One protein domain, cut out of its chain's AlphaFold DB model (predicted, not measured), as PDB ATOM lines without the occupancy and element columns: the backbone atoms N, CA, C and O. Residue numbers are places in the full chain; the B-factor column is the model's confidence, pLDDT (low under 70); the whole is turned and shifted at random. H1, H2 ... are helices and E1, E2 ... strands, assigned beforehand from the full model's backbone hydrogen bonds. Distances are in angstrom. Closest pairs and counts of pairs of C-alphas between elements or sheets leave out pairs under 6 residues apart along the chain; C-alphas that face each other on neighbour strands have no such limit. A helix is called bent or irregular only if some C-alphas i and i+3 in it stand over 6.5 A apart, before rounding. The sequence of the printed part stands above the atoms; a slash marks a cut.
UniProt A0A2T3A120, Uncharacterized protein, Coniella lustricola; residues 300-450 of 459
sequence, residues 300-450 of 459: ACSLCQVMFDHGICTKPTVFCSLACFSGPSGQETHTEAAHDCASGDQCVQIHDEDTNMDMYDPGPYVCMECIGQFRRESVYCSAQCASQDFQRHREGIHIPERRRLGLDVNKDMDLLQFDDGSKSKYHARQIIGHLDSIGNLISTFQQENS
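This is residues 300 to 450 of the 459 residues of an uncharacterized protein of Coniella lustricola (UniProt A0A2T3A120). What does the domain look like? It is a long assembly of mostly short helices set round a small strand pair, E1 with E4, in the middle; H1 and H8 pack together beyond it, with H3 and then H2 toward one end, while the kinked helix H6 and the hairpin E2 and E3 lie toward the other. H4 and a wide loop, residues 352 to 364, lie to one side. What is its make-up? The printed part has 151 residues with eight named helices and four named strands, in the order H1 H2 H3 H4 E1 H5 H6 E2 E3 H7 E4 H8, and its class is mostly helix. Both sheets have two strands, E1 - E4 and E2 - E3, each antiparallel. The whole is compact, with a radius of gyration of the C-alphas of 16.7 A, and spans 56 by 39 by 25 A.

What stands by the first helix? H1, residues 302 to 309, touches H8, residues 438 to 448, at a steep tilt of 47 degrees, the same way; their closest C-alphas, of Val 306 and Ile 442, are 6.7 A apart. H3, residues 331 to 338, is near H1, with 6 pairs of C-alphas within 10 A. H2, residues 322 to 325, is close to but not clearly touching H3, the closest C-alphas being those of Phe 325 and Gln 331, 5.3 A apart. How do the strands pair? E1, residues 365 to 367, and E4, residues 435 to 437, are antiparallel neighbours at 147 degrees, with N 366 and O 436 within hydrogen-bond range at 2.9 A. E2, residues 416 to 418, and E3, residues 426 to 428, form an antiparallel hairpin at 149 degrees, with N 417 and O 427 at 2.9 A. What stands by the longest helix? H6, residues 383 to 405, only just touches H5, residues 368 to 374, through its residues 398 to 401 alone, with 3 pairs of C-alphas within 8 A, the closest those of Phe 374 and Glu 401 at 6.9 A. With residues 383 to 387 alone it touches H7, residues 431 to 434, the closest C-alphas being those of Ser 387 and Ile 431, 5.8 A apart. H4, residues 348 to 351, is close to but not clearly touching H6, with the C-alphas of Val 348 and Cys 385 closest at 5.5 A. How do the helix backbones hold? Every O i to N i+4 pair is within hydrogen-bond range in H1, H3, H5 and H8, against 15 of 19 in H6; H2, H4 and H7 are too short for such a pair.

Where do the first and last elements lie? H1 begins with C-alpha 302 at (490.223, 504.744, 444.559) and is 10.9 A long. H8 is 15.3 A long and ends with C-alpha 448 at (482.788, 519.246, 443.015). Which other helices are long? H6 measures 26.8 A and H3 10.2 A from first to last C-alpha. H6 is irregular, with C-alphas 388 and 391 7.5 A apart, and has a kink of 69 degrees near residue 391.

How far does it reach? The two C-alphas farthest apart, of Ser 321 and Gly 421, are 56.2 A apart. Is the printed part unbroken, and which links are long? It has no cut, and the links from H1 to H2 and from H4 to E1 are long, with 12 and 13 residues. Where is confidence low? The mean pLDDT of the printed part is 81.6, and 19 residues are under 70, namely 351 to 362, 421 and 445 to 450.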
ATOM      1  N   ALA A 300     496.279 507.503 446.006       83.31
ATOM      2  CA  ALA A 300     495.307 506.919 446.925       83.31
ATOM      3  C   ALA A 300     494.602 505.714 446.291       83.31
ATOM      4  O   ALA A 300     494.394 505.671 445.079       83.31
ATOM      5  N   CYS A 301     494.191 504.759 447.124       86.31
ATOM      6  CA  CYS A 301     493.241 503.730 446.719       86.31
ATOM      7  C   CYS A 301     491.910 504.398 446.349       86.31
ATOM      8  O   CYS A 301     491.300 505.084 447.173       86.31
ATOM      9  N   SER A 302     491.455 504.174 445.116       82.75
ATOM     10  CA  SER A 302     490.223 504.744 444.559       82.75
ATOM     11  C   SER A 302     488.987 504.395 445.397       82.75
ATOM     12  O   SER A 302     488.165 505.265 445.682       82.75
ATOM     13  N   LEU A 303     488.892 503.148 445.864       85.31
ATOM     14  CA  LEU A 303     487.825 502.685 446.753       85.31
ATOM     15  C   LEU A 303     487.878 503.402 448.106       85.31
ATOM     16  O   LEU A 303     486.893 504.017 448.507       85.31
ATOM     17  N   CYS A 304     489.030 503.410 448.782       86.06
ATOM     18  CA  CYS A 304     489.187 504.098 450.063       86.06
ATOM     19  C   CYS A 304     488.906 505.600 449.982       86.06
ATOM     20  O   CYS A 304     488.358 506.155 450.932       86.06
ATOM     21  N   GLN A 305     489.263 506.258 448.877       84.00
ATOM     22  CA  GLN A 305     488.976 507.678 448.682       84.00
ATOM     23  C   GLN A 305     487.466 507.930 448.623       84.00
ATOM     24  O   GLN A 305     486.959 508.784 449.346       84.00
ATOM     25  N   VAL A 306     486.732 507.132 447.840       84.12
ATOM     26  CA  VAL A 306     485.265 507.217 447.783       84.12
ATOM     27  C   VAL A 306     484.650 506.919 449.155       84.12
ATOM     28  O   VAL A 306     483.767 507.644 449.614       84.12
ATOM     29  N   MET A 307     485.134 505.893 449.860       86.31
ATOM     30  CA  MET A 307     484.639 505.569 451.204       86.31
ATOM     31  C   MET A 307     484.925 506.691 452.214       86.31
ATOM     32  O   MET A 307     484.103 506.938 453.099       86.31
ATOM     33  N   PHE A 308     486.053 507.392 452.086       84.06
ATOM     34  CA  PHE A 308     486.403 508.528 452.936       84.06
ATOM     35  C   PHE A 308     485.476 509.721 452.685       84.06
ATOM     36  O   PHE A 308     484.920 510.268 453.639       84.06
ATOM     37  N   ASP A 309     485.214 510.061 451.421       80.62
ATOM     38  CA  ASP A 309     484.320 511.170 451.057       80.62
ATOM     39  C   ASP A 309     482.883 510.941 451.540       80.62
ATOM     40  O   ASP A 309     482.200 511.864 451.991       80.62
ATOM     41  N   HIS A 310     482.427 509.688 451.513       79.06
ATOM     42  CA  HIS A 310     481.126 509.295 452.055       79.06
ATOM     43  C   HIS A 310     481.128 509.114 453.588       79.06
ATOM     44  O   HIS A 310     480.088 508.819 454.188       79.06
ATOM     45  N   GLY A 311     482.268 509.336 454.250       80.88
ATOM     46  CA  GLY A 311     482.428 509.246 455.700       80.88
ATOM     47  C   GLY A 311     482.223 507.834 456.249       80.88
ATOM     48  O   GLY A 311     481.698 507.686 457.355       80.88
ATOM     49  N   ILE A 312     482.566 506.822 455.450       84.06
ATOM     50  CA  ILE A 312     482.512 505.392 455.782       84.06
ATOM     51  C   ILE A 312     483.822 504.970 456.450       84.06
ATOM     52  O   ILE A 312     483.796 504.270 457.461       84.06
ATOM     53  N   CYS A 313     484.962 505.440 455.934       79.25
ATOM     54  CA  CYS A 313     486.267 505.248 456.561       79.25
ATOM     55  C   CYS A 313     486.846 506.577 457.068       79.25
ATOM     56  O   CYS A 313     486.482 507.660 456.615       79.25
ATOM     57  N   THR A 314     487.739 506.496 458.058       75.25
ATOM     58  CA  THR A 314     488.312 507.680 458.717       75.25
ATOM     59  C   THR A 314     489.505 508.271 457.980       75.25
ATOM     60  O   THR A 314     489.790 509.446 458.179       75.25
ATOM     61  N   LYS A 315     490.238 507.471 457.195       79.31
ATOM     62  CA  LYS A 315     491.389 507.902 456.390       79.31
ATOM     63  C   LYS A 315     491.525 506.998 455.155       79.31
ATOM     64  O   LYS A 315     491.322 505.789 455.304       79.31
ATOM     65  N   PRO A 316     491.881 507.537 453.976       83.88
ATOM     66  CA  PRO A 316     492.112 506.725 452.790       83.88
ATOM     67  C   PRO A 316     493.463 505.995 452.851       83.88
ATOM     68  O   PRO A 316     494.419 506.480 453.456       83.88
ATOM     69  N   THR A 317     493.565 504.838 452.194       85.12
ATOM     70  CA  THR A 317     494.854 504.161 451.978       85.12
ATOM     71  C   THR A 317     495.635 504.882 450.887       85.12
ATOM     72  O   THR A 317     495.095 505.147 449.814       85.12
ATOM     73  N   VAL A 318     496.910 505.161 451.146       87.25
ATOM     74  CA  VAL A 318     497.780 505.949 450.268       87.25
ATOM     75  C   VAL A 318     499.135 505.274 450.051       87.25
ATOM     76  O   VAL A 318     499.637 504.521 450.891       87.25
ATOM     77  N   PHE A 319     499.730 505.558 448.898       85.69
ATOM     78  CA  PHE A 319     500.983 505.017 448.395       85.69
ATOM     79  C   PHE A 319     501.894 506.174 447.980       85.69
ATOM     80  O   PHE A 319     501.486 507.080 447.255       85.69
ATOM     81  N   CYS A 320     503.154 506.135 448.415       84.12
ATOM     82  CA  CYS A 320     504.107 507.228 448.194       84.12
ATOM     83  C   CYS A 320     504.683 507.297 446.771       84.12
ATOM     84  O   CYS A 320     505.408 508.231 446.458       84.12
ATOM     85  N   SER A 321     504.503 506.265 445.943       84.12
ATOM     86  CA  SER A 321     505.072 506.217 444.592       84.12
ATOM     87  C   SER A 321     504.411 505.140 443.740       84.12
ATOM     88  O   SER A 321     503.821 504.199 444.271       84.12
ATOM     89  N   LEU A 322     504.576 505.234 442.416       83.31
ATOM     90  CA  LEU A 322     503.995 504.275 441.470       83.31
ATOM     91  C   LEU A 322     504.558 502.865 441.700       83.31
ATOM     92  O   LEU A 322     503.846 501.879 441.581       83.31
ATOM     93  N   ALA A 323     505.820 502.769 442.121       83.19
ATOM     94  CA  ALA A 323     506.438 501.499 442.492       83.19
ATOM     95  C   ALA A 323     505.801 500.870 443.745       83.19
ATOM     96  O   ALA A 323     505.722 499.649 443.841       83.19
ATOM     97  N   CYS A 324     505.348 501.686 444.704       85.06
ATOM     98  CA  CYS A 324     504.587 501.204 445.859       85.06
ATOM     99  C   CYS A 324     503.135 500.882 445.493       85.06
ATOM    100  O   CYS A 324     502.565 499.976 446.084       85.06
ATOM    101  N   PHE A 325     502.557 501.596 444.527       83.38
ATOM    102  CA  PHE A 325     501.190 501.388 444.052       83.38
ATOM    103  C   PHE A 325     501.047 500.110 443.211       83.38
ATOM    104  O   PHE A 325     500.167 499.303 443.476       83.38
ATOM    105  N   SER A 326     501.936 499.882 442.243       83.25
ATOM    106  CA  SER A 326     501.926 498.702 441.357       83.25
ATOM    107  C   SER A 326     502.806 497.548 441.862       83.25
ATOM    108  O   SER A 326     503.055 496.589 441.138       83.25
ATOM    109  N   GLY A 327     503.363 497.670 443.069       81.50
ATOM    110  CA  GLY A 327     504.245 496.665 443.658       81.50
ATOM    111  C   GLY A 327     503.498 495.476 444.285       81.50
ATOM    112  O   GLY A 327     502.276 495.502 444.402       81.50
ATOM    113  N   PRO A 328     504.225 494.460 444.791       78.25
ATOM    114  CA  PRO A 328     503.638 493.242 445.378       78.25
ATOM    115  C   PRO A 328     502.794 493.470 446.644       78.25
ATOM    116  O   PRO A 328     501.994 492.624 447.029       78.25
ATOM    117  N   SER A 329     503.001 494.596 447.328       81.00
ATOM    118  CA  SER A 329     502.212 495.045 448.488       81.00
ATOM    119  C   SER A 329     501.429 496.321 448.158       81.00
ATOM    120  O   SER A 329     501.231 497.178 449.018       81.00
ATOM    121  N   GLY A 330     501.096 496.485 446.879       83.19
ATOM    122  CA  GLY A 330     500.471 497.673 446.321       83.19
ATOM    123  C   GLY A 330     498.947 497.630 446.345       83.19
ATOM    124  O   GLY A 330     498.330 497.013 447.212       83.19
ATOM    125  N   GLN A 331     498.344 498.323 445.384       82.12
ATOM    126  CA  GLN A 331     496.906 498.549 445.284       82.12
ATOM    127  C   GLN A 331     496.103 497.253 445.148       82.12
ATOM    128  O   GLN A 331     495.066 497.125 445.792       82.12
ATOM    129  N   GLU A 332     496.562 496.310 444.329       81.19
ATOM    130  CA  GLU A 332     495.862 495.043 444.072       81.19
ATOM    131  C   GLU A 332     495.765 494.207 445.353       81.19
ATOM    132  O   GLU A 332     494.665 493.957 445.840       81.19
ATOM    133  N   THR A 333     496.904 493.940 446.000       84.69
ATOM    134  CA  THR A 333     496.982 493.224 447.284       84.69
ATOM    135  C   THR A 333     496.173 493.905 448.388       84.69
ATOM    136  O   THR A 333     495.542 493.240 449.207       84.69
ATOM    137  N   HIS A 334     496.179 495.242 448.433       86.56
ATOM    138  CA  HIS A 334     495.347 495.986 449.375       86.56
ATOM    139  C   HIS A 334     493.855 495.797 449.082       86.56
ATOM    140  O   HIS A 334     493.080 495.570 450.008       86.56
ATOM    141  N   THR A 335     493.463 495.883 447.811       84.56
ATOM    142  CA  THR A 335     492.065 495.768 447.386       84.56
ATOM    143  C   THR A 335     491.519 494.382 447.701       84.56
ATOM    144  O   THR A 335     490.460 494.287 448.307       84.56
ATOM    145  N   GLU A 336     492.275 493.327 447.401       81.62
ATOM    146  CA  GLU A 336     491.902 491.946 447.731       81.62
ATOM    147  C   GLU A 336     491.755 491.703 449.238       81.62
ATOM    148  O   GLU A 336     490.936 490.890 449.653       81.62
ATOM    149  N   ALA A 337     492.545 492.387 450.072       83.75
ATOM    150  CA  ALA A 337     492.526 492.187 451.520       83.75
ATOM    151  C   ALA A 337     491.504 493.065 452.263       83.75
ATOM    152  O   ALA A 337     491.113 492.728 453.381       83.75
ATOM    153  N   ALA A 338     491.145 494.225 451.704       83.88
ATOM    154  CA  ALA A 338     490.346 495.242 452.389       83.88
ATOM    155  C   ALA A 338     488.967 495.484 451.762       83.88
ATOM    156  O   ALA A 338     488.089 495.995 452.454       83.88
ATOM    157  N   HIS A 339     488.772 495.137 450.489       87.19
ATOM    158  CA  HIS A 339     487.549 495.424 449.743       87.19
ATOM    159  C   HIS A 339     486.941 494.139 449.178       87.19
ATOM    160  O   HIS A 339     487.105 493.803 448.004       87.19
ATOM    161  N   ASP A 340     486.190 493.437 450.024       85.75
ATOM    162  CA  ASP A 340     485.460 492.244 449.611       85.75
ATOM    163  C   ASP A 340     484.246 492.594 448.743       85.75
ATOM    164  O   ASP A 340     483.514 493.562 448.982       85.75
ATOM    165  N   CYS A 341     483.973 491.740 447.756       88.44
ATOM    166  CA  CYS A 341     482.724 491.807 447.011       88.44
ATOM    167  C   CYS A 341     481.546 491.536 447.960       88.44
ATOM    168  O   CYS A 341     481.496 490.504 448.629       88.44
ATOM    169  N   ALA A 342     480.548 492.417 447.970       89.31
ATOM    170  CA  ALA A 342     479.350 492.305 448.800       89.31
ATOM    171  C   ALA A 342     478.534 491.035 448.501       89.31
ATOM    172  O   ALA A 342     477.807 490.549 449.368       89.31
ATOM    173  N   SER A 343     478.705 490.449 447.311       86.00
ATOM    174  CA  SER A 343     478.133 489.145 446.965       86.00
ATOM    175  C   SER A 343     478.811 487.964 447.680       86.00
ATOM    176  O   SER A 343     478.241 486.868 447.690       86.00
ATOM    177  N   GLY A 344     479.973 488.153 448.312       86.19
ATOM    178  CA  GLY A 344     480.706 487.125 449.061       86.19
ATOM    179  C   GLY A 344     480.869 485.829 448.261       86.19
ATOM    180  O   GLY A 344     481.181 485.860 447.073       86.19
ATOM    181  N   ASP A 345     480.530 484.695 448.878       83.50
ATOM    182  CA  ASP A 345     480.585 483.357 448.259       83.50
ATOM    183  C   ASP A 345     479.618 483.151 447.080       83.50
ATOM    184  O   ASP A 345     479.568 482.065 446.513       83.50
ATOM    185  N   GLN A 346     478.780 484.132 446.740       81.06
ATOM    186  CA  GLN A 346     477.901 484.120 445.561       81.06
ATOM    187  C   GLN A 346     478.397 485.093 444.483       81.06
ATOM    188  O   GLN A 346     477.647 485.470 443.587       81.06
ATOM    189  N   CYS A 347     479.647 485.550 444.586       83.06
ATOM    190  CA  CYS A 347     480.262 486.374 443.561       83.06
ATOM    191  C   CYS A 347     480.278 485.626 442.222       83.06
ATOM    192  O   CYS A 347     480.708 484.477 442.154       83.06
ATOM    193  N   VAL A 348     479.840 486.296 441.155       79.00
ATOM    194  CA  VAL A 348     479.777 485.717 439.802       79.00
ATOM    195  C   VAL A 348     481.146 485.202 439.356       79.00
ATOM    196  O   VAL A 348     481.232 484.105 438.826       79.00
ATOM    197  N   GLN A 349     482.222 485.921 439.688       73.88
ATOM    198  CA  GLN A 349     483.596 485.516 439.363       73.88
ATOM    199  C   GLN A 349     484.053 484.220 440.059       73.88
ATOM    200  O   GLN A 349     485.026 483.620 439.624       73.88
ATOM    201  N   ILE A 350     483.383 483.782 441.135       75.69
ATOM    202  CA  ILE A 350     483.689 482.510 441.816       75.69
ATOM    203  C   ILE A 350     482.975 481.334 441.131       75.69
ATOM    204  O   ILE A 350     483.477 480.214 441.160       75.69
ATOM    205  N   HIS A 351     481.799 481.571 440.541       66.25
ATOM    206  CA  HIS A 351     480.940 480.513 439.986       66.25
ATOM    207  C   HIS A 351     480.987 480.401 438.462       66.25
ATOM    208  O   HIS A 351     480.555 479.381 437.930       66.25
ATOM    209  N   ASP A 352     481.475 481.427 437.769       60.94
ATOM    210  CA  ASP A 352     481.444 481.524 436.312       60.94
ATOM    211  C   ASP A 352     482.812 481.992 435.774       60.94
ATOM    212  O   ASP A 352     483.097 483.190 435.681       60.94
ATOM    213  N   GLU A 353     483.677 481.016 435.461       50.47
ATOM    214  CA  GLU A 353     485.039 481.215 434.925       50.47
ATOM    215  C   GLU A 353     485.044 481.846 433.513       50.47
ATOM    216  O   GLU A 353     486.059 482.406 433.104       50.47
ATOM    217  N   ASP A 354     483.905 481.823 432.803       48.03
ATOM    218  CA  ASP A 354     483.726 482.340 431.436       48.03
ATOM    219  C   ASP A 354     482.972 483.687 431.402       48.03
ATOM    220  O   ASP A 354     482.431 484.100 430.368       48.03
ATOM    221  N   THR A 355     482.922 484.417 432.521       50.22
ATOM    222  CA  THR A 355     482.277 485.735 432.529       50.22
ATOM    223  C   THR A 355     483.139 486.737 431.761       50.22
ATOM    224  O   THR A 355     484.241 487.089 432.185       50.22
ATOM    225  N   ASN A 356     482.617 487.197 430.623       45.00
ATOM    226  CA  ASN A 356     483.264 488.131 429.708       45.00
ATOM    227  C   ASN A 356     483.797 489.361 430.469       45.00
ATOM    228  O   ASN A 356     483.027 490.200 430.938       45.00
ATOM    229  N   MET A 357     485.123 489.477 430.573       48.97
ATOM    230  CA  MET A 357     485.800 490.723 430.929       48.97
ATOM    231  C   MET A 357     485.660 491.651 429.724       48.97
ATOM    232  O   MET A 357     486.586 491.791 428.922       48.97
ATOM    233  N   ASP A 358     484.469 492.223 429.533       43.12
ATOM    234  CA  ASP A 358     484.280 493.271 428.541       43.12
ATOM    235  C   ASP A 358     485.359 494.326 428.820       43.12
ATOM    236  O   ASP A 358     485.384 494.931 429.891       43.12
ATOM    237  N   MET A 359     486.253 494.563 427.853       41.88
ATOM    238  CA  MET A 359     487.340 495.563 427.911       41.88
ATOM    239  C   MET A 359     486.856 497.003 428.219       41.88
ATOM    240  O   MET A 359     487.658 497.933 428.245       41.88
ATOM    241  N   TYR A 360     485.547 497.192 428.401       49.62
ATOM    242  CA  TYR A 360     484.837 498.441 428.633       49.62
ATOM    243  C   TYR A 360     484.000 498.447 429.931       49.62
ATOM    244  O   TYR A 360     483.189 499.363 430.095       49.62
ATOM    245  N   ASP A 361     484.145 497.478 430.848       58.25
ATOM    246  CA  ASP A 361     483.483 497.581 432.161       58.25
ATOM    247  C   ASP A 361     484.140 498.720 432.981       58.25
ATOM    248  O   ASP A 361     485.363 498.720 433.135       58.25
ATOM    249  N   PRO A 362     483.394 499.715 433.507       58.56
ATOM    250  CA  PRO A 362     483.922 500.894 434.211       58.56
ATOM    251  C   PRO A 362     484.604 500.620 435.567       58.56
ATOM    252  O   PRO A 362     484.781 501.556 436.354       58.56
ATOM    253  N   GLY A 363     484.950 499.368 435.867       72.62
ATOM    254  CA  GLY A 363     485.491 498.928 437.148       72.62
ATOM    255  C   GLY A 363     484.412 498.621 438.200       72.62
ATOM    256  O   GLY A 363     483.245 498.418 437.860       72.62
ATOM    257  N   PRO A 364     484.784 498.567 439.492       83.56
ATOM    258  CA  PRO A 364     483.880 498.163 440.565       83.56
ATOM    259  C   PRO A 364     482.714 499.143 440.760       83.56
ATOM    260  O   PRO A 364     482.832 500.357 440.561       83.56
ATOM    261  N   TYR A 365     481.586 498.597 441.211       89.44
ATOM    262  CA  TYR A 365     480.344 499.318 441.477       89.44
ATOM    263  C   TYR A 365     480.043 499.372 442.969       89.44
ATOM    264  O   TYR A 365     480.401 498.469 443.720       89.44
ATOM    265  N   VAL A 366     479.312 500.393 443.403       91.19
ATOM    266  CA  VAL A 366     478.844 500.524 444.788       91.19
ATOM    267  C   VAL A 366     477.349 500.772 444.856       91.19
ATOM    268  O   VAL A 366     476.774 501.426 443.986       91.19
ATOM    269  N   CYS A 367     476.694 500.266 445.904       93.19
ATOM    270  CA  CYS A 367     475.284 500.564 446.140       93.19
ATOM    271  C   CYS A 367     475.100 501.978 446.702       93.19
ATOM    272  O   CYS A 367     475.514 502.282 447.823       93.19
ATOM    273  N   MET A 368     474.384 502.818 445.950       90.12
ATOM    274  CA  MET A 368     474.175 504.234 446.274       90.12
ATOM    275  C   MET A 368     473.420 504.461 447.585       90.12
ATOM    276  O   MET A 368     473.633 505.458 448.276       90.12
ATOM    277  N   GLU A 369     472.530 503.540 447.955       89.25
ATOM    278  CA  GLU A 369     471.796 503.640 449.214       89.25
ATOM    279  C   GLU A 369     472.693 503.320 450.416       89.25
ATOM    280  O   GLU A 369     472.655 504.033 451.422       89.25
ATOM    281  N   CYS A 370     473.544 502.303 450.293       90.75
ATOM    282  CA  CYS A 370     474.480 501.912 451.339       90.75
ATOM    283  C   CYS A 370     475.533 502.985 451.599       90.75
ATOM    284  O   CYS A 370     475.693 503.391 452.754       90.75
ATOM    285  N   ILE A 371     476.170 503.517 450.552       88.69
ATOM    286  CA  ILE A 371     477.193 504.554 450.736       88.69
ATOM    287  C   ILE A 371     476.588 505.903 451.147       88.69
ATOM    288  O   ILE A 371     477.144 506.609 451.985       88.69
ATOM    289  N   GLY A 372     475.417 506.258 450.605       85.38
ATOM    290  CA  GLY A 372     474.820 507.578 450.802       85.38
ATOM    291  C   GLY A 372     473.962 507.702 452.060       85.38
ATOM    292  O   GLY A 372     473.982 508.742 452.717       85.38
ATOM    293  N   GLN A 373     473.182 506.670 452.400       85.62
ATOM    294  CA  GLN A 373     472.218 506.724 453.509       85.62
ATOM    295  C   GLN A 373     472.684 505.925 454.721       85.62
ATOM    296  O   GLN A 373     472.546 506.395 455.849       85.62
ATOM    297  N   PHE A 374     473.232 504.729 454.503       85.88
ATOM    298  CA  PHE A 374     473.592 503.831 455.604       85.88
ATOM    299  C   PHE A 374     475.037 503.986 456.072       85.88
ATOM    300  O   PHE A 374     475.359 503.502 457.156       85.88
ATOM    301  N   ARG A 375     475.880 504.682 455.295       86.19
ATOM    302  CA  ARG A 375     477.331 504.801 455.514       86.19
ATOM    303  C   ARG A 375     477.981 503.431 455.712       86.19
ATOM    304  O   ARG A 375     478.762 503.225 456.638       86.19
ATOM    305  N   ARG A 376     477.600 502.473 454.866       87.06
ATOM    306  CA  ARG A 376     478.163 501.123 454.851       87.06
ATOM    307  C   ARG A 376     478.853 500.880 453.525       87.06
ATOM    308  O   ARG A 376     478.349 501.274 452.476       87.06
ATOM    309  N   GLU A 377     479.982 500.200 453.604       85.81
ATOM    310  CA  GLU A 377     480.684 499.706 452.434       85.81
ATOM    311  C   GLU A 377     479.885 498.575 451.776       85.81
ATOM    312  O   GLU A 377     479.405 497.653 452.441       85.81
ATOM    313  N   SER A 378     479.702 498.682 450.463       90.56
ATOM    314  CA  SER A 378     478.998 497.696 449.642       90.56
ATOM    315  C   SER A 378     479.536 497.773 448.216       90.56
ATOM    316  O   SER A 378     479.012 498.532 447.394       90.56
ATOM    317  N   VAL A 379     480.620 497.048 447.957       90.19
ATOM    318  CA  VAL A 379     481.330 497.045 446.674       90.19
ATOM    319  C   VAL A 379     480.971 495.780 445.903       90.19
ATOM    320  O   VAL A 379     480.896 494.702 446.477       90.19
ATOM    321  N   TYR A 380     480.752 495.893 444.602       90.38
ATOM    322  CA  TYR A 380     480.489 494.784 443.695       90.38
ATOM    323  C   TYR A 380     481.510 494.804 442.566       90.38
ATOM    324  O   TYR A 380     481.785 495.861 442.000       90.38
ATOM    325  N   CYS A 381     482.038 493.635 442.200       85.50
ATOM    326  CA  CYS A 381     482.992 493.527 441.096       85.50
ATOM    327  C   CYS A 381     482.373 493.880 439.734       85.50
ATOM    328  O   CYS A 381     483.080 494.375 438.870       85.50
ATOM    329  N   SER A 382     481.062 493.671 439.557       85.75
ATOM    330  CA  SER A 382     480.331 494.014 438.333       85.75
ATOM    331  C   SER A 382     478.850 494.289 438.604       85.75
ATOM    332  O   SER A 382     478.283 493.865 439.620       85.75
ATOM    333  N   ALA A 383     478.179 494.952 437.656       86.31
ATOM    334  CA  ALA A 383     476.733 495.177 437.717       86.31
ATOM    335  C   ALA A 383     475.922 493.865 437.714       86.31
ATOM    336  O   ALA A 383     474.865 493.787 438.342       86.31
ATOM    337  N   GLN A 384     476.420 492.821 437.042       85.81
ATOM    338  CA  GLN A 384     475.805 491.491 437.050       85.81
ATOM    339  C   GLN A 384     475.867 490.861 438.445       85.81
ATOM    340  O   GLN A 384     474.864 490.329 438.921       85.81
ATOM    341  N   CYS A 385     477.010 490.986 439.121       88.00
ATOM    342  CA  CYS A 385     477.199 490.491 440.480       88.00
ATOM    343  C   CYS A 385     476.216 491.147 441.462       88.00
ATOM    344  O   CYS A 385     475.535 490.462 442.225       88.00
ATOM    345  N   ALA A 386     476.056 492.467 441.359       89.25
ATOM    346  CA  ALA A 386     475.062 493.209 442.127       89.25
ATOM    347  C   ALA A 386     473.615 492.822 441.778       89.25
ATOM    348  O   ALA A 386     472.751 492.781 442.653       89.25
ATOM    349  N   SER A 387     473.327 492.524 440.506       88.50
ATOM    350  CA  SER A 387     471.988 492.116 440.071       88.50
ATOM    351  C   SER A 387     471.573 490.772 440.665       88.50
ATOM    352  O   SER A 387     470.411 490.616 441.039       88.50
ATOM    353  N   GLN A 388     472.495 489.811 440.746       87.75
ATOM    354  CA  GLN A 388     472.225 488.491 441.325       87.75
ATOM    355  C   GLN A 388     472.081 488.553 442.850       87.75
ATOM    356  O   GLN A 388     471.222 487.881 443.418       87.75
ATOM    357  N   ASP A 389     472.870 489.402 443.514       90.44
ATOM    358  CA  ASP A 389     472.820 489.578 444.969       90.44
ATOM    359  C   ASP A 389     471.693 490.512 445.445       90.44
ATOM    360  O   ASP A 389     471.378 490.553 446.634       90.44
ATOM    361  N   PHE A 390     471.036 491.242 444.536       91.62
ATOM    362  CA  PHE A 390     470.115 492.332 444.869       91.62
ATOM    363  C   PHE A 390     469.066 491.972 445.932       91.62
ATOM    364  O   PHE A 390     468.883 492.721 446.894       91.62
ATOM    365  N   GLN A 391     468.376 490.835 445.788       91.69
ATOM    366  CA  GLN A 391     467.349 490.424 446.747       91.69
ATOM    367  C   GLN A 391     467.940 490.210 448.144       91.69
ATOM    368  O   GLN A 391     467.429 490.748 449.129       91.69
ATOM    369  N   ARG A 392     469.042 489.455 448.226       91.69
ATOM    370  CA  ARG A 392     469.718 489.138 449.487       91.69
ATOM    371  C   ARG A 392     470.286 490.399 450.131       91.69
ATOM    372  O   ARG A 392     470.095 490.599 451.330       91.69
ATOM    373  N   HIS A 393     470.906 491.277 449.346       92.62
ATOM    374  CA  HIS A 393     471.412 492.562 449.817       92.62
ATOM    375  C   HIS A 393     470.292 493.451 450.363       92.62
ATOM    376  O   HIS A 393     470.394 494.006 451.459       92.62
ATOM    377  N   ARG A 394     469.173 493.552 449.639       91.00
ATOM    378  CA  ARG A 394     468.022 494.353 450.061       91.00
ATOM    379  C   ARG A 394     467.411 493.821 451.356       91.00
ATOM    380  O   ARG A 394     467.101 494.605 452.253       91.00
ATOM    381  N   GLU A 395     467.223 492.513 451.467       92.00
ATOM    382  CA  GLU A 395     466.614 491.885 452.646       92.00
ATOM    383  C   GLU A 395     467.549 491.869 453.856       92.00
ATOM    384  O   GLU A 395     467.087 492.057 454.982       92.00
ATOM    385  N   GLY A 396     468.851 491.687 453.631       89.44
ATOM    386  CA  GLY A 396     469.864 491.620 454.682       89.44
ATOM    387  C   GLY A 396     470.369 492.982 455.161       89.44
ATOM    388  O   GLY A 396     470.701 493.120 456.336       89.44
ATOM    389  N   ILE A 397     470.411 493.992 454.284       91.06
ATOM    390  CA  ILE A 397     471.000 495.307 454.579       91.06
ATOM    391  C   ILE A 397     469.950 496.414 454.506       91.06
ATOM    392  O   ILE A 397     469.694 497.075 455.513       91.06
ATOM    393  N   HIS A 398     469.293 496.606 453.357       91.94
ATOM    394  CA  HIS A 398     468.421 497.771 453.166       91.94
ATOM    395  C   HIS A 398     467.195 497.744 454.080       91.94
ATOM    396  O   HIS A 398     466.924 498.719 454.774       91.94
ATOM    397  N   ILE A 399     466.436 496.647 454.107       91.00
ATOM    398  CA  ILE A 399     465.212 496.555 454.914       91.00
ATOM    399  C   ILE A 399     465.516 496.737 456.413       91.00
ATOM    400  O   ILE A 399     464.829 497.548 457.046       91.00
ATOM    401  N   PRO A 400     466.520 496.058 457.006       92.00
ATOM    402  CA  PRO A 400     466.892 496.278 458.401       92.00
ATOM    403  C   PRO A 400     467.340 497.713 458.691       92.00
ATOM    404  O   PRO A 400     466.868 498.304 459.664       92.00
ATOM    405  N   GLU A 401     468.181 498.308 457.841       89.31
ATOM    406  CA  GLU A 401     468.673 499.676 458.050       89.31
ATOM    407  C   GLU A 401     467.572 500.725 457.880       89.31
ATOM    408  O   GLU A 401     467.462 501.645 458.692       89.31
ATOM    409  N   ARG A 402     466.674 500.555 456.903       91.75
ATOM    410  CA  ARG A 402     465.488 501.412 456.751       91.75
ATOM    411  C   ARG A 402     464.615 501.354 457.997       91.75
ATOM    412  O   ARG A 402     464.230 502.404 458.501       91.75
ATOM    413  N   ARG A 403     464.359 500.158 458.546       90.19
ATOM    414  CA  ARG A 403     463.622 500.023 459.817       90.19
ATOM    415  C   ARG A 403     464.342 500.734 460.958       90.19
ATOM    416  O   ARG A 403     463.690 501.437 461.722       90.19
ATOM    417  N   ARG A 404     465.666 500.577 461.060       90.44
ATOM    418  CA  ARG A 404     466.487 501.219 462.098       90.44
ATOM    419  C   ARG A 404     466.421 502.747 462.023       90.44
ATOM    420  O   ARG A 404     466.342 503.399 463.057       90.44
ATOM    421  N   LEU A 405     466.427 503.303 460.813       88.06
ATOM    422  CA  LEU A 405     466.383 504.745 460.556       88.06
ATOM    423  C   LEU A 405     464.955 505.313 460.446       88.06
ATOM    424  O   LEU A 405     464.797 506.509 460.217       88.06
ATOM    425  N   GLY A 406     463.915 504.484 460.600       86.94
ATOM    426  CA  GLY A 406     462.514 504.905 460.461       86.94
ATOM    427  C   GLY A 406     462.110 505.298 459.033       86.94
ATOM    428  O   GLY A 406     461.169 506.067 458.851       86.94
ATOM    429  N   LEU A 407     462.825 504.801 458.023       87.62
ATOM    430  CA  LEU A 407     462.542 505.025 456.606       87.62
ATOM    431  C   LEU A 407     461.507 504.020 456.084       87.62
ATOM    432  O   LEU A 407     461.372 502.910 456.606       87.62
ATOM    433  N   ASP A 408     460.809 504.386 455.006       87.38
ATOM    434  CA  ASP A 408     459.875 503.478 454.341       87.38
ATOM    435  C   ASP A 408     460.614 502.266 453.752       87.38
ATOM    436  O   ASP A 408     461.420 502.374 452.823       87.38
ATOM    437  N   VAL A 409     460.313 501.088 454.304       86.56
ATOM    438  CA  VAL A 409     460.882 499.802 453.887       86.56
ATOM    439  C   VAL A 409     460.497 499.426 452.458       86.56
ATOM    440  O   VAL A 409     461.245 498.692 451.815       86.56
ATOM    441  N   ASN A 410     459.381 499.959 451.957       85.00
ATOM    442  CA  ASN A 410     458.795 499.640 450.658       85.00
ATOM    443  C   ASN A 410     459.011 500.738 449.607       85.00
ATOM    444  O   ASN A 410     458.412 500.668 448.534       85.00
ATOM    445  N   LYS A 411     459.893 501.714 449.866       82.50
ATOM    446  CA  LYS A 411     460.144 502.847 448.956       82.50
ATOM    447  C   LYS A 411     460.555 502.453 447.531       82.50
ATOM    448  O   LYS A 411     460.452 503.255 446.613       82.50
ATOM    449  N   ASP A 412     461.075 501.244 447.358       83.12
ATOM    450  CA  ASP A 412     461.601 500.702 446.108       83.12
ATOM    451  C   ASP A 412     460.690 499.648 445.467       83.12
ATOM    452  O   ASP A 412     461.068 499.082 444.447       83.12
ATOM    453  N   MET A 413     459.487 499.401 446.003       83.12
ATOM    454  CA  MET A 413     458.559 498.381 445.488       83.12
ATOM    455  C   MET A 413     458.222 498.556 444.000       83.12
ATOM    456  O   MET A 413     458.115 497.565 443.280       83.12
ATOM    457  N   ASP A 414     458.110 499.797 443.519       84.75
ATOM    458  CA  ASP A 414     457.812 500.101 442.111       84.75
ATOM    459  C   ASP A 414     458.984 499.805 441.157       84.75
ATOM    460  O   ASP A 414     458.800 499.715 439.935       84.75
ATOM    461  N   LEU A 415     460.187 499.648 441.719       85.25
ATOM    462  CA  LEU A 415     461.432 499.335 441.019       85.25
ATOM    463  C   LEU A 415     461.733 497.828 441.014       85.25
ATOM    464  O   LEU A 415     462.700 497.409 440.377       85.25
ATOM    465  N   LEU A 416     460.909 497.013 441.679       87.75
ATOM    466  CA  LEU A 416     461.054 495.559 441.725       87.75
ATOM    467  C   LEU A 416     460.330 494.878 440.559       87.75
ATOM    468  O   LEU A 416     459.279 495.325 440.085       87.75
ATOM    469  N   GLN A 417     460.885 493.753 440.123       87.31
ATOM    470  CA  GLN A 417     460.249 492.800 439.226       87.31
ATOM    471  C   GLN A 417     460.206 491.436 439.917       87.31
ATOM    472  O   GLN A 417     461.226 490.951 440.390       87.31
ATOM    473  N   PHE A 418     459.009 490.855 440.018       87.44
ATOM    474  CA  PHE A 418     458.784 489.579 440.698       87.44
ATOM    475  C   PHE A 418     458.845 488.432 439.692       87.44
ATOM    476  O   PHE A 418     458.165 488.478 438.665       87.44
ATOM    477  N   ASP A 419     459.636 487.415 440.015       80.88
ATOM    478  CA  ASP A 419     459.874 486.253 439.153       80.88
ATOM    479  C   ASP A 419     458.815 485.160 439.336       80.88
ATOM    480  O   ASP A 419     458.646 484.290 438.483       80.88
ATOM    481  N   ASP A 420     458.072 485.212 440.442       79.88
ATOM    482  CA  ASP A 420     457.020 484.263 440.776       79.88
ATOM    483  C   ASP A 420     455.705 484.955 441.176       79.88
ATOM    484  O   ASP A 420     455.652 486.105 441.619       79.88
ATOM    485  N   GLY A 421     454.595 484.227 441.023       66.44
ATOM    486  CA  GLY A 421     453.273 484.699 441.450       66.44
ATOM    487  C   GLY A 421     453.136 484.831 442.973       66.44
ATOM    488  O   GLY A 421     452.254 485.549 443.444       66.44
ATOM    489  N   SER A 422     454.010 484.170 443.742       72.12
ATOM    490  CA  SER A 422     454.092 484.261 445.204       72.12
ATOM    491  C   SER A 422     454.814 485.515 445.704       72.12
ATOM    492  O   SER A 422     454.760 485.789 446.902       72.12
ATOM    493  N   LYS A 423     455.442 486.294 444.811       78.75
ATOM    494  CA  LYS A 423     456.254 487.481 445.125       78.75
ATOM    495  C   LYS A 423     457.403 487.202 446.101       78.75
ATOM    496  O   LYS A 423     457.843 488.101 446.815       78.75
ATOM    497  N   SER A 424     457.867 485.958 446.150       77.69
ATOM    498  CA  SER A 424     458.954 485.509 447.023       77.69
ATOM    499  C   SER A 424     460.326 485.708 446.397       77.69
ATOM    500  O   SER A 424     461.296 485.868 447.131       77.69
ATOM    501  N   LYS A 425     460.414 485.710 445.066       85.31
ATOM    502  CA  LYS A 425     461.647 485.992 444.327       85.31
ATOM    503  C   LYS A 425     461.479 487.248 443.495       85.31
ATOM    504  O   LYS A 425     460.468 487.407 442.807       85.31
ATOM    505  N   TYR A 426     462.447 488.147 443.588       88.88
ATOM    506  CA  TYR A 426     462.416 489.393 442.841       88.88
ATOM    507  C   TYR A 426     463.813 489.938 442.582       88.88
ATOM    508  O   TYR A 426     464.739 489.730 443.359       88.88
ATOM    509  N   HIS A 427     463.934 490.721 441.520       88.00
ATOM    510  CA  HIS A 427     465.148 491.442 441.161       88.00
ATOM    511  C   HIS A 427     464.827 492.911 440.859       88.00
ATOM    512  O   HIS A 427     463.664 493.311 440.724       88.00
ATOM    513  N   ALA A 428     465.860 493.751 440.788       87.25
ATOM    514  CA  ALA A 428     465.695 495.142 440.385       87.25
ATOM    515  C   ALA A 428     465.357 495.220 438.890       87.25
ATOM    516  O   ALA A 428     466.080 494.666 438.067       87.25
ATOM    517  N   ARG A 429     464.319 495.980 438.514       85.94
ATOM    518  CA  ARG A 429     463.956 496.198 437.100       85.94
ATOM    519  C   ARG A 429     465.118 496.795 436.296       85.94
ATOM    520  O   ARG A 429     465.272 496.503 435.114       85.94
ATOM    521  N   GLN A 430     465.903 497.672 436.924       87.50
ATOM    522  CA  GLN A 430     467.125 498.248 436.362       87.50
ATOM    523  C   GLN A 430     468.181 498.385 437.459       87.50
ATOM    524  O   GLN A 430     468.181 499.368 438.199       87.50
ATOM    525  N   ILE A 431     469.096 497.415 437.550       86.19
ATOM    526  CA  ILE A 431     470.121 497.386 438.605       86.19
ATOM    527  C   ILE A 431     471.031 498.623 438.592       86.19
ATOM    528  O   ILE A 431     471.351 499.158 439.648       86.19
ATOM    529  N   ILE A 432     471.351 499.152 437.406       85.56
ATOM    530  CA  ILE A 432     472.184 500.355 437.236       85.56
ATOM    531  C   ILE A 432     471.569 501.588 437.918       85.56
ATOM    532  O   ILE A 432     472.291 502.486 438.319       85.56
ATOM    533  N   GLY A 433     470.247 501.637 438.122       85.25
ATOM    534  CA  GLY A 433     469.612 502.732 438.868       85.25
ATOM    535  C   GLY A 433     469.902 502.722 440.376       85.25
ATOM    536  O   GLY A 433     469.630 503.712 441.052       85.25
ATOM    537  N   HIS A 434     470.432 501.617 440.906       86.19
ATOM    538  CA  HIS A 434     470.767 501.433 442.323       86.19
ATOM    539  C   HIS A 434     472.277 501.480 442.597       86.19
ATOM    540  O   HIS A 434     472.685 501.466 443.763       86.19
ATOM    541  N   LEU A 435     473.088 501.528 441.540       90.06
ATOM    542  CA  LEU A 435     474.541 501.460 441.595       90.06
ATOM    543  C   LEU A 435     475.161 502.707 440.974       90.06
ATOM    544  O   LEU A 435     474.559 503.343 440.114       90.06
ATOM    545  N   ASP A 436     476.395 502.995 441.359       87.75
ATOM    546  CA  ASP A 436     477.274 503.868 440.587       87.75
ATOM    547  C   ASP A 436     478.663 503.236 440.500       87.75
ATOM    548  O   ASP A 436     479.026 502.412 441.346       87.75
ATOM    549  N   SER A 437     479.416 503.567 439.453       88.12
ATOM    550  CA  SER A 437     480.790 503.084 439.314       88.12
ATOM    551  C   SER A 437     481.737 503.960 440.123       88.12
ATOM    552  O   SER A 437     481.545 505.174 440.252       88.12
ATOM    553  N   ILE A 438     482.809 503.363 440.639       83.00
ATOM    554  CA  ILE A 438     483.837 504.113 441.371       83.00
ATOM    555  C   ILE A 438     484.453 505.214 440.496       83.00
ATOM    556  O   ILE A 438     484.653 506.331 440.972       83.00
ATOM    557  N   GLY A 439     484.665 504.950 439.202       79.75
ATOM    558  CA  GLY A 439     485.167 505.954 438.259       79.75
ATOM    559  C   GLY A 439     484.256 507.183 438.128       79.75
ATOM    560  O   GLY A 439     484.744 508.317 438.089       79.75
ATOM    561  N   ASN A 440     482.931 506.991 438.127       82.88
ATOM    562  CA  ASN A 440     481.969 508.096 438.097       82.88
ATOM    563  C   ASN A 440     481.970 508.897 439.405       82.88
ATOM    564  O   ASN A 440     481.913 510.131 439.369       82.88
ATOM    565  N   LEU A 441     482.052 508.215 440.551       82.19
ATOM    566  CA  LEU A 441     482.072 508.860 441.866       82.19
ATOM    567  C   LEU A 441     483.328 509.715 442.050       82.19
ATOM    568  O   LEU A 441     483.223 510.875 442.442       82.19
ATOM    569  N   ILE A 442     484.494 509.200 441.655       76.75
ATOM    570  CA  ILE A 442     485.755 509.957 441.677       76.75
ATOM    571  C   ILE A 442     485.690 511.158 440.733       76.75
ATOM    572  O   ILE A 442     486.060 512.266 441.117       76.75
ATOM    573  N   SER A 443     485.171 510.970 439.517       76.69
ATOM    574  CA  SER A 443     485.015 512.070 438.556       76.69
ATOM    575  C   SER A 443     484.091 513.168 439.093       76.69
ATOM    576  O   SER A 443     484.357 514.357 438.911       76.69
ATOM    577  N   THR A 444     483.017 512.781 439.785       76.81
ATOM    578  CA  THR A 444     482.085 513.719 440.425       76.81
ATOM    579  C   THR A 444     482.770 514.470 441.565       76.81
ATOM    580  O   THR A 444     482.691 515.696 441.615       76.81
ATOM    581  N   PHE A 445     483.520 513.771 442.419       69.38
ATOM    582  CA  PHE A 445     484.279 514.383 443.508       69.38
ATOM    583  C   PHE A 445     485.318 515.398 443.011       69.38
ATOM    584  O   PHE A 445     485.407 516.511 443.541       69.38
ATOM    585  N   GLN A 446     486.076 515.053 441.966       67.88
ATOM    586  CA  GLN A 446     487.064 515.950 441.357       67.88
ATOM    587  C   GLN A 446     486.410 517.233 440.822       67.88
ATOM    588  O   GLN A 446     486.932 518.332 441.029       67.88
ATOM    589  N   GLN A 447     485.240 517.107 440.184       68.56
ATOM    590  CA  GLN A 447     484.468 518.249 439.688       68.56
ATOM    591  C   GLN A 447     483.911 519.120 440.821       68.56
ATOM    592  O   GLN A 447     483.971 520.346 440.728       68.56
ATOM    593  N   GLU A 448     483.380 518.516 441.886       64.75
ATOM    594  CA  GLU A 448     482.788 519.246 443.015       64.75
ATOM    595  C   GLU A 448     483.835 520.015 443.830       64.75
ATOM    596  O   GLU A 448     483.564 521.131 444.279       64.75
ATOM    597  N   ASN A 449     485.052 519.478 443.951       57.97
ATOM    598  CA  ASN A 449     486.130 520.098 444.725       57.97
ATOM    599  C   ASN A 449     487.077 520.974 443.891       57.97
ATOM    600  O   ASN A 449     488.018 521.543 444.439       57.97
ATOM    601  N   SER A 450     486.822 521.136 442.584       53.69
ATOM    602  CA  SER A 450     487.681 521.913 441.668       53.69
ATOM    603  C   SER A 450     489.157 521.487 441.726       53.69
ATOM    604  O   SER A 450     490.058 522.322 441.638       53.69
TER     605      SER A 450